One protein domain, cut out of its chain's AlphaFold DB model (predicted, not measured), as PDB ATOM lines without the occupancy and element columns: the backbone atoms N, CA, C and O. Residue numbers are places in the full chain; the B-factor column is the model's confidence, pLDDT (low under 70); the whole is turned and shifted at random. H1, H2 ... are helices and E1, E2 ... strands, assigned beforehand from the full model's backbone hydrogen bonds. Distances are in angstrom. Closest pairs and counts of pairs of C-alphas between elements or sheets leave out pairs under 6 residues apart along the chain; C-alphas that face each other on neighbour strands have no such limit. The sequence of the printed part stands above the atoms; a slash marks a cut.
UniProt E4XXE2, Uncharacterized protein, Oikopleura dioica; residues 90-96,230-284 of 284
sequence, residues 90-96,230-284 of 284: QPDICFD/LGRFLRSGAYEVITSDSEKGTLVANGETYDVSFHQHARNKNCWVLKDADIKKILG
ATOM      1  N   GLN A  90     152.286 121.731 126.088       95.25
ATOM      2  CA  GLN A  90     153.406 121.039 126.737       95.25
ATOM      3  C   GLN A  90     153.379 121.322 128.254       95.25
ATOM      4  O   GLN A  90     154.231 122.077 128.734       95.25
ATOM      5  N   PRO A  91     152.389 120.790 129.001       95.50
ATOM      6  CA  PRO A  91     152.221 121.039 130.434       95.50
ATOM      7  C   PRO A  91     153.208 120.221 131.273       95.50
ATOM      8  O   PRO A  91     153.851 119.310 130.762       95.50
ATOM      9  N   ASP A  92     153.282 120.491 132.573       95.12
ATOM     10  CA  ASP A  92     154.122 119.739 133.508       95.12
ATOM     11  C   ASP A  92     153.903 118.222 133.419       95.12
ATOM     12  O   ASP A  92     152.763 117.739 133.443       95.12
ATOM     13  N   ILE A  93     155.001 117.466 133.400       95.06
ATOM     14  CA  ILE A  93     154.985 115.999 133.460       95.06
ATOM     15  C   ILE A  93     155.755 115.498 134.679       95.06
ATOM     16  O   ILE A  93     156.756 116.092 135.090       95.06
ATOM     17  N   CYS A  94     155.301 114.379 135.235       94.19
ATOM     18  CA  CYS A  94     156.013 113.652 136.271       94.19
ATOM     19  C   CYS A  94     156.203 112.189 135.893       94.19
ATOM     20  O   CYS A  94     155.340 111.576 135.260       94.19
ATOM     21  N   PHE A  95     157.321 111.613 136.309       93.12
ATOM     22  CA  PHE A  95     157.596 110.197 136.107       93.12
ATOM     23  C   PHE A  95     158.670 109.701 137.065       93.12
ATOM     24  O   PHE A  95     159.548 110.455 137.481       93.12
ATOM     25  N   ASP A  96     158.621 108.408 137.356       90.75
ATOM     26  CA  ASP A  96     159.712 107.700 138.014       90.75
ATOM     27  C   ASP A  96     160.574 107.050 136.934       90.75
ATOM     28  O   ASP A  96     160.046 106.462 135.985       90.75
ATOM     29  N   LEU A 230     166.179 114.039 131.458       92.81
ATOM     30  CA  LEU A 230     165.452 115.306 131.487       92.81
ATOM     31  C   LEU A 230     165.561 116.042 130.156       92.81
ATOM     32  O   LEU A 230     164.562 116.564 129.670       92.81
ATOM     33  N   GLY A 231     166.752 116.061 129.549       90.06
ATOM     34  CA  GLY A 231     167.040 116.890 128.376       90.06
ATOM     35  C   GLY A 231     166.084 116.702 127.200       90.06
ATOM     36  O   GLY A 231     165.702 117.683 126.566       90.06
ATOM     37  N   ARG A 232     165.598 115.473 126.978       91.06
ATOM     38  CA  ARG A 232     164.617 115.162 125.921       91.06
ATOM     39  C   ARG A 232     163.295 115.910 126.060       91.06
ATOM     40  O   ARG A 232     162.637 116.136 125.048       91.06
ATOM     41  N   PHE A 233     162.923 116.286 127.282       92.62
ATOM     42  CA  PHE A 233     161.670 116.972 127.604       92.62
ATOM     43  C   PHE A 233     161.822 118.491 127.725       92.62
ATOM     44  O   PHE A 233     160.816 119.192 127.780       92.62
ATOM     45  N   LEU A 234     163.059 119.003 127.753       89.44
ATOM     46  CA  LEU A 234     163.337 120.428 127.969       89.44
ATOM     47  C   LEU A 234     163.173 121.286 126.716       89.44
ATOM     48  O   LEU A 234     163.096 122.500 126.842       89.44
ATOM     49  N   ARG A 235     163.141 120.682 125.523       89.25
ATOM     50  CA  ARG A 235     162.988 121.422 124.265       89.25
ATOM     51  C   ARG A 235     161.533 121.800 124.006       89.25
ATOM     52  O   ARG A 235     160.614 121.026 124.289       89.25
ATOM     53  N   SER A 236     161.323 122.954 123.381       89.69
ATOM     54  CA  SER A 236     160.008 123.310 122.836       89.69
ATOM     55  C   SER A 236     159.505 122.248 121.847       89.69
ATOM     56  O   SER A 236     160.232 121.828 120.942       89.69
ATOM     57  N   GLY A 237     158.268 121.784 122.038       91.12
ATOM     58  CA  GLY A 237     157.663 120.732 121.220       91.12
ATOM     59  C   GLY A 237     158.256 119.342 121.466       91.12
ATOM     60  O   GLY A 237     158.112 118.460 120.621       91.12
ATOM     61  N   ALA A 238     158.948 119.130 122.594       93.56
ATOM     62  CA  ALA A 238     159.431 117.809 123.002       93.56
ATOM     63  C   ALA A 238     158.302 116.779 123.099       93.56
ATOM     64  O   ALA A 238     158.485 115.614 122.736       93.56
ATOM     65  N   TYR A 239     157.165 117.235 123.615       96.62
ATOM     66  CA  TYR A 239     155.947 116.471 123.771       96.62
ATOM     67  C   TYR A 239     154.734 117.401 123.725       96.62
ATOM     68  O   TYR A 239     154.855 118.614 123.906       96.62
ATOM     69  N   GLU A 240     153.572 116.799 123.520       97.75
ATOM     70  CA  GLU A 240     152.264 117.437 123.630       97.75
ATOM     71  C   GLU A 240     151.368 116.574 124.522       97.75
ATOM     72  O   GLU A 240     151.457 115.349 124.456       97.75
ATOM     73  N   VAL A 241     150.500 117.172 125.337       97.62
ATOM     74  CA  VAL A 241     149.450 116.441 126.060       97.62
ATOM     75  C   VAL A 241     148.081 116.833 125.525       97.62
ATOM     76  O   VAL A 241     147.592 117.937 125.750       97.62
ATOM     77  N   ILE A 242     147.424 115.877 124.876       97.12
ATOM     78  CA  ILE A 242     146.052 116.006 124.396       97.12
ATOM     79  C   ILE A 242     145.121 115.493 125.493       97.12
ATOM     80  O   ILE A 242     145.053 114.293 125.767       97.12
ATOM     81  N   THR A 243     144.394 116.397 126.142       96.00
ATOM     82  CA  THR A 243     143.495 116.049 127.250       96.00
ATOM     83  C   THR A 243     142.208 115.406 126.736       96.00
ATOM     84  O   THR A 243     141.502 116.011 125.924       96.00
ATOM     85  N   SER A 244     141.859 114.218 127.230       93.00
ATOM     86  CA  SER A 244     140.547 113.607 126.973       93.00
ATOM     87  C   SER A 244     139.499 114.063 127.989       93.00
ATOM     88  O   SER A 244     138.331 114.228 127.639       93.00
ATOM     89  N   ASP A 245     139.916 114.273 129.240       93.50
ATOM     90  CA  ASP A 245     139.118 114.855 130.321       93.50
ATOM     91  C   ASP A 245     140.038 115.552 131.351       93.50
ATOM     92  O   ASP A 245     141.201 115.836 131.058       93.50
ATOM     93  N   SER A 246     139.522 115.881 132.542       89.50
ATOM     94  CA  SER A 246     140.279 116.580 133.592       89.50
ATOM     95  C   SER A 246     141.355 115.738 134.285       89.50
ATOM     96  O   SER A 246     142.194 116.301 134.984       89.50
ATOM     97  N   GLU A 247     141.309 114.414 134.150       94.38
ATOM     98  CA  GLU A 247     142.195 113.466 134.837       94.38
ATOM     99  C   GLU A 247     142.966 112.562 133.870       94.38
ATOM    100  O   GLU A 247     143.898 111.879 134.290       94.38
ATOM    101  N   LYS A 248     142.600 112.537 132.586       96.62
ATOM    102  CA  LYS A 248     143.165 111.645 131.570       96.62
ATOM    103  C   LYS A 248     143.524 112.394 130.297       96.62
ATOM    104  O   LYS A 248     142.820 113.309 129.857       96.62
ATOM    105  N   GLY A 249     144.607 111.953 129.678       96.88
ATOM    106  CA  GLY A 249     145.076 112.483 128.412       96.88
ATOM    107  C   GLY A 249     145.996 111.514 127.692       96.88
ATOM    108  O   GLY A 249     146.302 110.419 128.171       96.88
ATOM    109  N   THR A 250     146.446 111.947 126.526       98.06
ATOM    110  CA  THR A 250     147.421 111.245 125.704       98.06
ATOM    111  C   THR A 250     148.620 112.152 125.502       98.06
ATOM    112  O   THR A 250     148.486 113.247 124.960       98.06
ATOM    113  N   LEU A 251     149.790 111.690 125.925       98.00
ATOM    114  CA  LEU A 251     151.055 112.345 125.646       98.00
ATOM    115  C   LEU A 251     151.580 111.877 124.289       98.00
ATOM    116  O   LEU A 251     151.715 110.677 124.058       98.00
ATOM    117  N   VAL A 252     151.887 112.817 123.403       97.75
ATOM    118  CA  VAL A 252     152.539 112.574 122.115       97.75
ATOM    119  C   VAL A 252     154.011 112.930 122.257       97.75
ATOM    120  O   VAL A 252     154.338 114.085 122.514       97.75
ATOM    121  N   ALA A 253     154.908 111.960 122.092       95.81
ATOM    122  CA  ALA A 253     156.354 112.184 122.114       95.81
ATOM    123  C   ALA A 253     157.052 111.217 121.158       95.81
ATOM    124  O   ALA A 253     156.641 110.070 121.014       95.81
ATOM    125  N   ASN A 254     158.105 111.682 120.479       91.69
ATOM    126  CA  ASN A 254     158.873 110.891 119.505       91.69
ATOM    127  C   ASN A 254     158.018 110.211 118.407       91.69
ATOM    128  O   ASN A 254     158.408 109.187 117.856       91.69
ATOM    129  N   GLY A 255     156.860 110.787 118.064       92.38
ATOM    130  CA  GLY A 255     155.931 110.221 117.076       92.38
ATOM    131  C   GLY A 255     155.067 109.063 117.591       92.38
ATOM    132  O   GLY A 255     154.312 108.485 116.812       92.38
ATOM    133  N   GLU A 256     155.148 108.742 118.881       96.62
ATOM    134  CA  GLU A 256     154.312 107.758 119.566       96.62
ATOM    135  C   GLU A 256     153.349 108.436 120.549       96.62
ATOM    136  O   GLU A 256     153.469 109.624 120.857       96.62
ATOM    137  N   THR A 257     152.376 107.665 121.036       97.44
ATOM    138  CA  THR A 257     151.339 108.119 121.966       97.44
ATOM    139  C   THR A 257     151.337 107.277 123.234       97.44
ATOM    140  O   THR A 257     151.380 106.047 123.150       97.44
ATOM    141  N   TYR A 258     151.195 107.925 124.386       97.56
ATOM    142  CA  TYR A 258     151.229 107.295 125.704       97.56
ATOM    143  C   TYR A 258     150.064 107.780 126.564       97.56
ATOM    144  O   TYR A 258     149.772 108.975 126.603       97.56
ATOM    145  N   ASP A 259     149.399 106.867 127.269       97.62
ATOM    146  CA  ASP A 259     148.335 107.240 128.203       97.62
ATOM    147  C   ASP A 259     148.934 107.930 129.433       97.62
ATOM    148  O   ASP A 259     149.833 107.382 130.079       97.62
ATOM    149  N   VAL A 260     148.388 109.089 129.798       97.50
ATOM    150  CA  VAL A 260     148.793 109.849 130.987       97.50
ATOM    151  C   VAL A 260     147.599 110.166 131.879       97.50
ATOM    152  O   VAL A 260     146.470 110.330 131.406       97.50
ATOM    153  N   SER A 261     147.855 110.271 133.181       96.38
ATOM    154  CA  SER A 261     146.869 110.708 134.172       96.38
ATOM    155  C   SER A 261     147.311 111.995 134.855       96.38
ATOM    156  O   SER A 261     148.477 112.150 135.206       96.38
ATOM    157  N   PHE A 262     146.392 112.928 135.064       95.69
ATOM    158  CA  PHE A 262     146.678 114.167 135.775       95.69
ATOM    159  C   PHE A 262     146.564 113.948 137.280       95.69
ATOM    160  O   PHE A 262     145.535 113.489 137.776       95.69
ATOM    161  N   HIS A 263     147.625 114.273 138.013       92.19
ATOM    162  CA  HIS A 263     147.663 114.130 139.461       92.19
ATOM    163  C   HIS A 263     147.843 115.498 140.115       92.19
ATOM    164  O   HIS A 263     148.759 116.261 139.797       92.19
ATOM    165  N   GLN A 264     146.963 115.799 141.071       85.81
ATOM    166  CA  GLN A 264     147.108 116.965 141.931       85.81
ATOM    167  C   GLN A 264     147.953 116.594 143.145       85.81
ATOM    168  O   GLN A 264     147.529 115.824 144.008       85.81
ATOM    169  N   HIS A 265     149.152 117.158 143.226       75.19
ATOM    170  CA  HIS A 265     150.061 116.905 144.334       75.19
ATOM    171  C   HIS A 265     150.106 118.095 145.295       75.19
ATOM    172  O   HIS A 265     149.898 119.255 144.934       75.19
ATOM    173  N   ALA A 266     150.422 117.814 146.562       65.94
ATOM    174  CA  ALA A 266     150.638 118.864 147.547       65.94
ATOM    175  C   ALA A 266     151.733 119.843 147.075       65.94
ATOM    176  O   ALA A 266     152.735 119.436 146.491       65.94
ATOM    177  N   ARG A 267     151.578 121.130 147.420       65.50
ATOM    178  CA  ARG A 267     152.512 122.225 147.073       65.50
ATOM    179  C   ARG A 267     152.575 122.579 145.578       65.50
ATOM    180  O   ARG A 267     153.640 122.959 145.106       65.50
ATOM    181  N   ASN A 268     151.444 122.517 144.874       60.41
ATOM    182  CA  ASN A 268     151.287 122.980 143.484       60.41
ATOM    183  C   ASN A 268     152.147 122.231 142.455       60.41
ATOM    184  O   ASN A 268     152.455 122.780 141.405       60.41
ATOM    185  N   LYS A 269     152.521 120.983 142.739       73.38
ATOM    186  CA  LYS A 269     153.250 120.129 141.795       73.38
ATOM    187  C   LYS A 269     152.287 119.319 140.935       73.38
ATOM    188  O   LYS A 269     152.351 118.100 140.923       73.38
ATOM    189  N   ASN A 270     151.304 119.981 140.339       89.75
ATOM    190  CA  ASN A 270     150.317 119.280 139.529       89.75
ATOM    191  C   ASN A 270     150.956 118.904 138.195       89.75
ATOM    192  O   ASN A 270     151.536 119.769 137.549       89.75
ATOM    193  N   CYS A 271     150.842 117.648 137.787       93.94
ATOM    194  CA  CYS A 271     151.502 117.177 136.579       93.94
ATOM    195  C   CYS A 271     150.780 115.985 135.962       93.94
ATOM    196  O   CYS A 271     149.999 115.283 136.613       93.94
ATOM    197  N   TRP A 272     151.067 115.763 134.685       96.19
ATOM    198  CA  TRP A 272     150.679 114.565 133.958       96.19
ATOM    199  C   TRP A 272     151.685 113.451 134.224       96.19
ATOM    200  O   TRP A 272     152.879 113.602 133.979       96.19
ATOM    201  N   VAL A 273     151.207 112.330 134.750       95.38
ATOM    202  CA  VAL A 273     152.041 111.212 135.181       95.38
ATOM    203  C   VAL A 273     152.193 110.202 134.050       95.38
ATOM    204  O   VAL A 273     151.201 109.685 133.530       95.38
ATOM    205  N   LEU A 274     153.443 109.900 133.697       94.88
ATOM    206  CA  LEU A 274     153.804 108.809 132.791       94.88
ATOM    207  C   LEU A 274     154.086 107.523 133.573       94.88
ATOM    208  O   LEU A 274     154.640 107.541 134.674       94.88
ATOM    209  N   LYS A 275     153.749 106.381 132.971       93.19
ATOM    210  CA  LYS A 275     154.068 105.059 133.523       93.19
ATOM    211  C   LYS A 275     155.539 104.713 133.280       93.19
ATOM    212  O   LYS A 275     156.076 104.998 132.212       93.19
ATOM    213  N   ASP A 276     156.142 103.972 134.211       90.06
ATOM    214  CA  ASP A 276     157.533 103.482 134.110       90.06
ATOM    215  C   ASP A 276     157.807 102.707 132.796       90.06
ATOM    216  O   ASP A 276     158.847 102.848 132.154       90.06
ATOM    217  N   ALA A 277     156.841 101.912 132.331       91.50
ATOM    218  CA  ALA A 277     156.984 101.175 131.074       91.50
ATOM    219  C   ALA A 277     157.032 102.084 129.833       91.50
ATOM    220  O   ALA A 277     157.629 101.703 128.827       91.50
ATOM    221  N   ASP A 278     156.403 103.257 129.888       95.00
ATOM    222  CA  ASP A 278     156.329 104.189 128.765       95.00
ATOM    223  C   ASP A 278     157.525 105.140 128.761       95.00
ATOM    224  O   ASP A 278     158.124 105.348 127.708       95.00
ATOM    225  N   ILE A 279     157.977 105.604 129.934       93.50
ATOM    226  CA  ILE A 279     159.220 106.383 130.020       93.50
ATOM    227  C   ILE A 279     160.427 105.575 129.526       93.50
ATOM    228  O   ILE A 279     161.260 106.111 128.800       93.50
ATOM    229  N   LYS A 280     160.485 104.266 129.810       91.62
ATOM    230  CA  LYS A 280     161.526 103.377 129.266       91.62
ATOM    231  C   LYS A 280     161.547 103.376 127.737       91.62
ATOM    232  O   LYS A 280     162.622 103.460 127.163       91.62
ATOM    233  N   LYS A 281     160.382 103.362 127.080       93.12
ATOM    234  CA  LYS A 281     160.294 103.441 125.610       93.12
ATOM    235  C   LYS A 281     160.715 104.811 125.079       93.12
ATOM    236  O   LYS A 281     161.395 104.887 124.063       93.12
ATOM    237  N   ILE A 282     160.323 105.889 125.764       93.00
ATOM    238  CA  ILE A 282     160.672 107.263 125.365       93.00
ATOM    239  C   ILE A 282     162.191 107.492 125.453       93.00
ATOM    240  O   ILE A 282     162.779 108.177 124.605       93.00
ATOM    241  N   LEU A 283     162.827 106.934 126.486       90.69
ATOM    242  CA  LEU A 283     164.253 107.111 126.749       90.69
ATOM    243  C   LEU A 283     165.147 106.137 125.959       90.69
ATOM    244  O   LEU A 283     166.270 106.526 125.631       90.69
ATOM    245  N   GLY A 284     164.645 104.956 125.575       77.31
ATOM    246  CA  GLY A 284     165.347 103.978 124.728       77.31
ATOM    247  C   GLY A 284     165.423 102.590 125.343       77.31
ATOM    248  O   GLY A 284     166.220 102.418 126.293       77.31
TER     249      GLY A 284
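This is residues 90 to 96 and 230 to 284 of the 284 residues of an uncharacterized protein of Oikopleura dioica (UniProt E4XXE2). A small, strongly twisted sheet of five strands makes the body, curving as a wall through 89 degrees from edge to edge, with E4 and E5 nearest the mean of the C-alphas. Two short helices accompany it: H2 packs beside the strands, near E4 and E1, and H1 only grazes the sheet. The 62 printed residues hold two named helices and five named strands, in the order E1 H1 E2 E3 E4 E5 H2, in the mixed class of helices and strands. The sheet runs E1 E5 E4 E3 E2 and is mixed, with E1 and E5 parallel and the other neighbours antiparallel. The whole is compact, with a radius of gyration of the C-alphas of 11.1 A and spans of 30 by 23 by 23 A.

Start with E4, residues 256 to 263, the longest strand: find C-alpha 256 at (154.312, 107.758, 119.566), and from there it runs 21.9 A to C-alpha 263 at (147.663, 114.130, 139.461). Before it come E3, residues 248 to 253, 16.2 A long, and E2, residues 239 to 243, 12.9 A long. After it comes E5, residues 271 to 273. E1, residues 93 to 96, begins at C-alpha 93 at (154.985, 115.999, 133.460). H1 is residues 230 to 234, and H2, residues 276 to 283, is 10.6 A long and ends at C-alpha 283 at (164.253, 107.111, 126.749).

E2, E3, E4 and E5 form a meander, each strand the antiparallel neighbour of the one before, and each successive pair is a hairpin. Look between E4 and E3 for N 258 and O 251, 2.8 A apart; E3 and E2 have N 242 and O 250 at 2.8 A, and E5 and E4 have N 273 and O 261 at 2.8 A, all within hydrogen-bond range. E4's pairing is staggered: residues 256 to 261 pair with E3, and 261 to 263 with E5. The edge strand E1 is parallel to E5, with N 94 and O 272 within hydrogen-bond range at 2.8 A. H2 is on the sheet at a height over the sheet of 5.2 A, over none of the strands; its closest C-alphas to E1 are those of Asp 276 and Asp 96, 6.1 A apart. H1 only grazes the sheet, with its residues 232 to 233. H1 and H2 are only just apart, 8.1 A at the closest. H1 has every O i to N i+4 pair within hydrogen-bond range, and H2 has 3 of 4.

The two C-alphas farthest apart, those of Gly 255 and Arg 267, are 32.5 A from each other. Residues 97 to 229 are not printed, and C-alphas 96 and 230 stand 11.5 A apart across this cut. Of the links printed whole, none is long; E4 to E5 is short and the others are tight. Look at residues 266 to 268, in that short link, for pLDDT under 70; the mean of the printed part is 91.6.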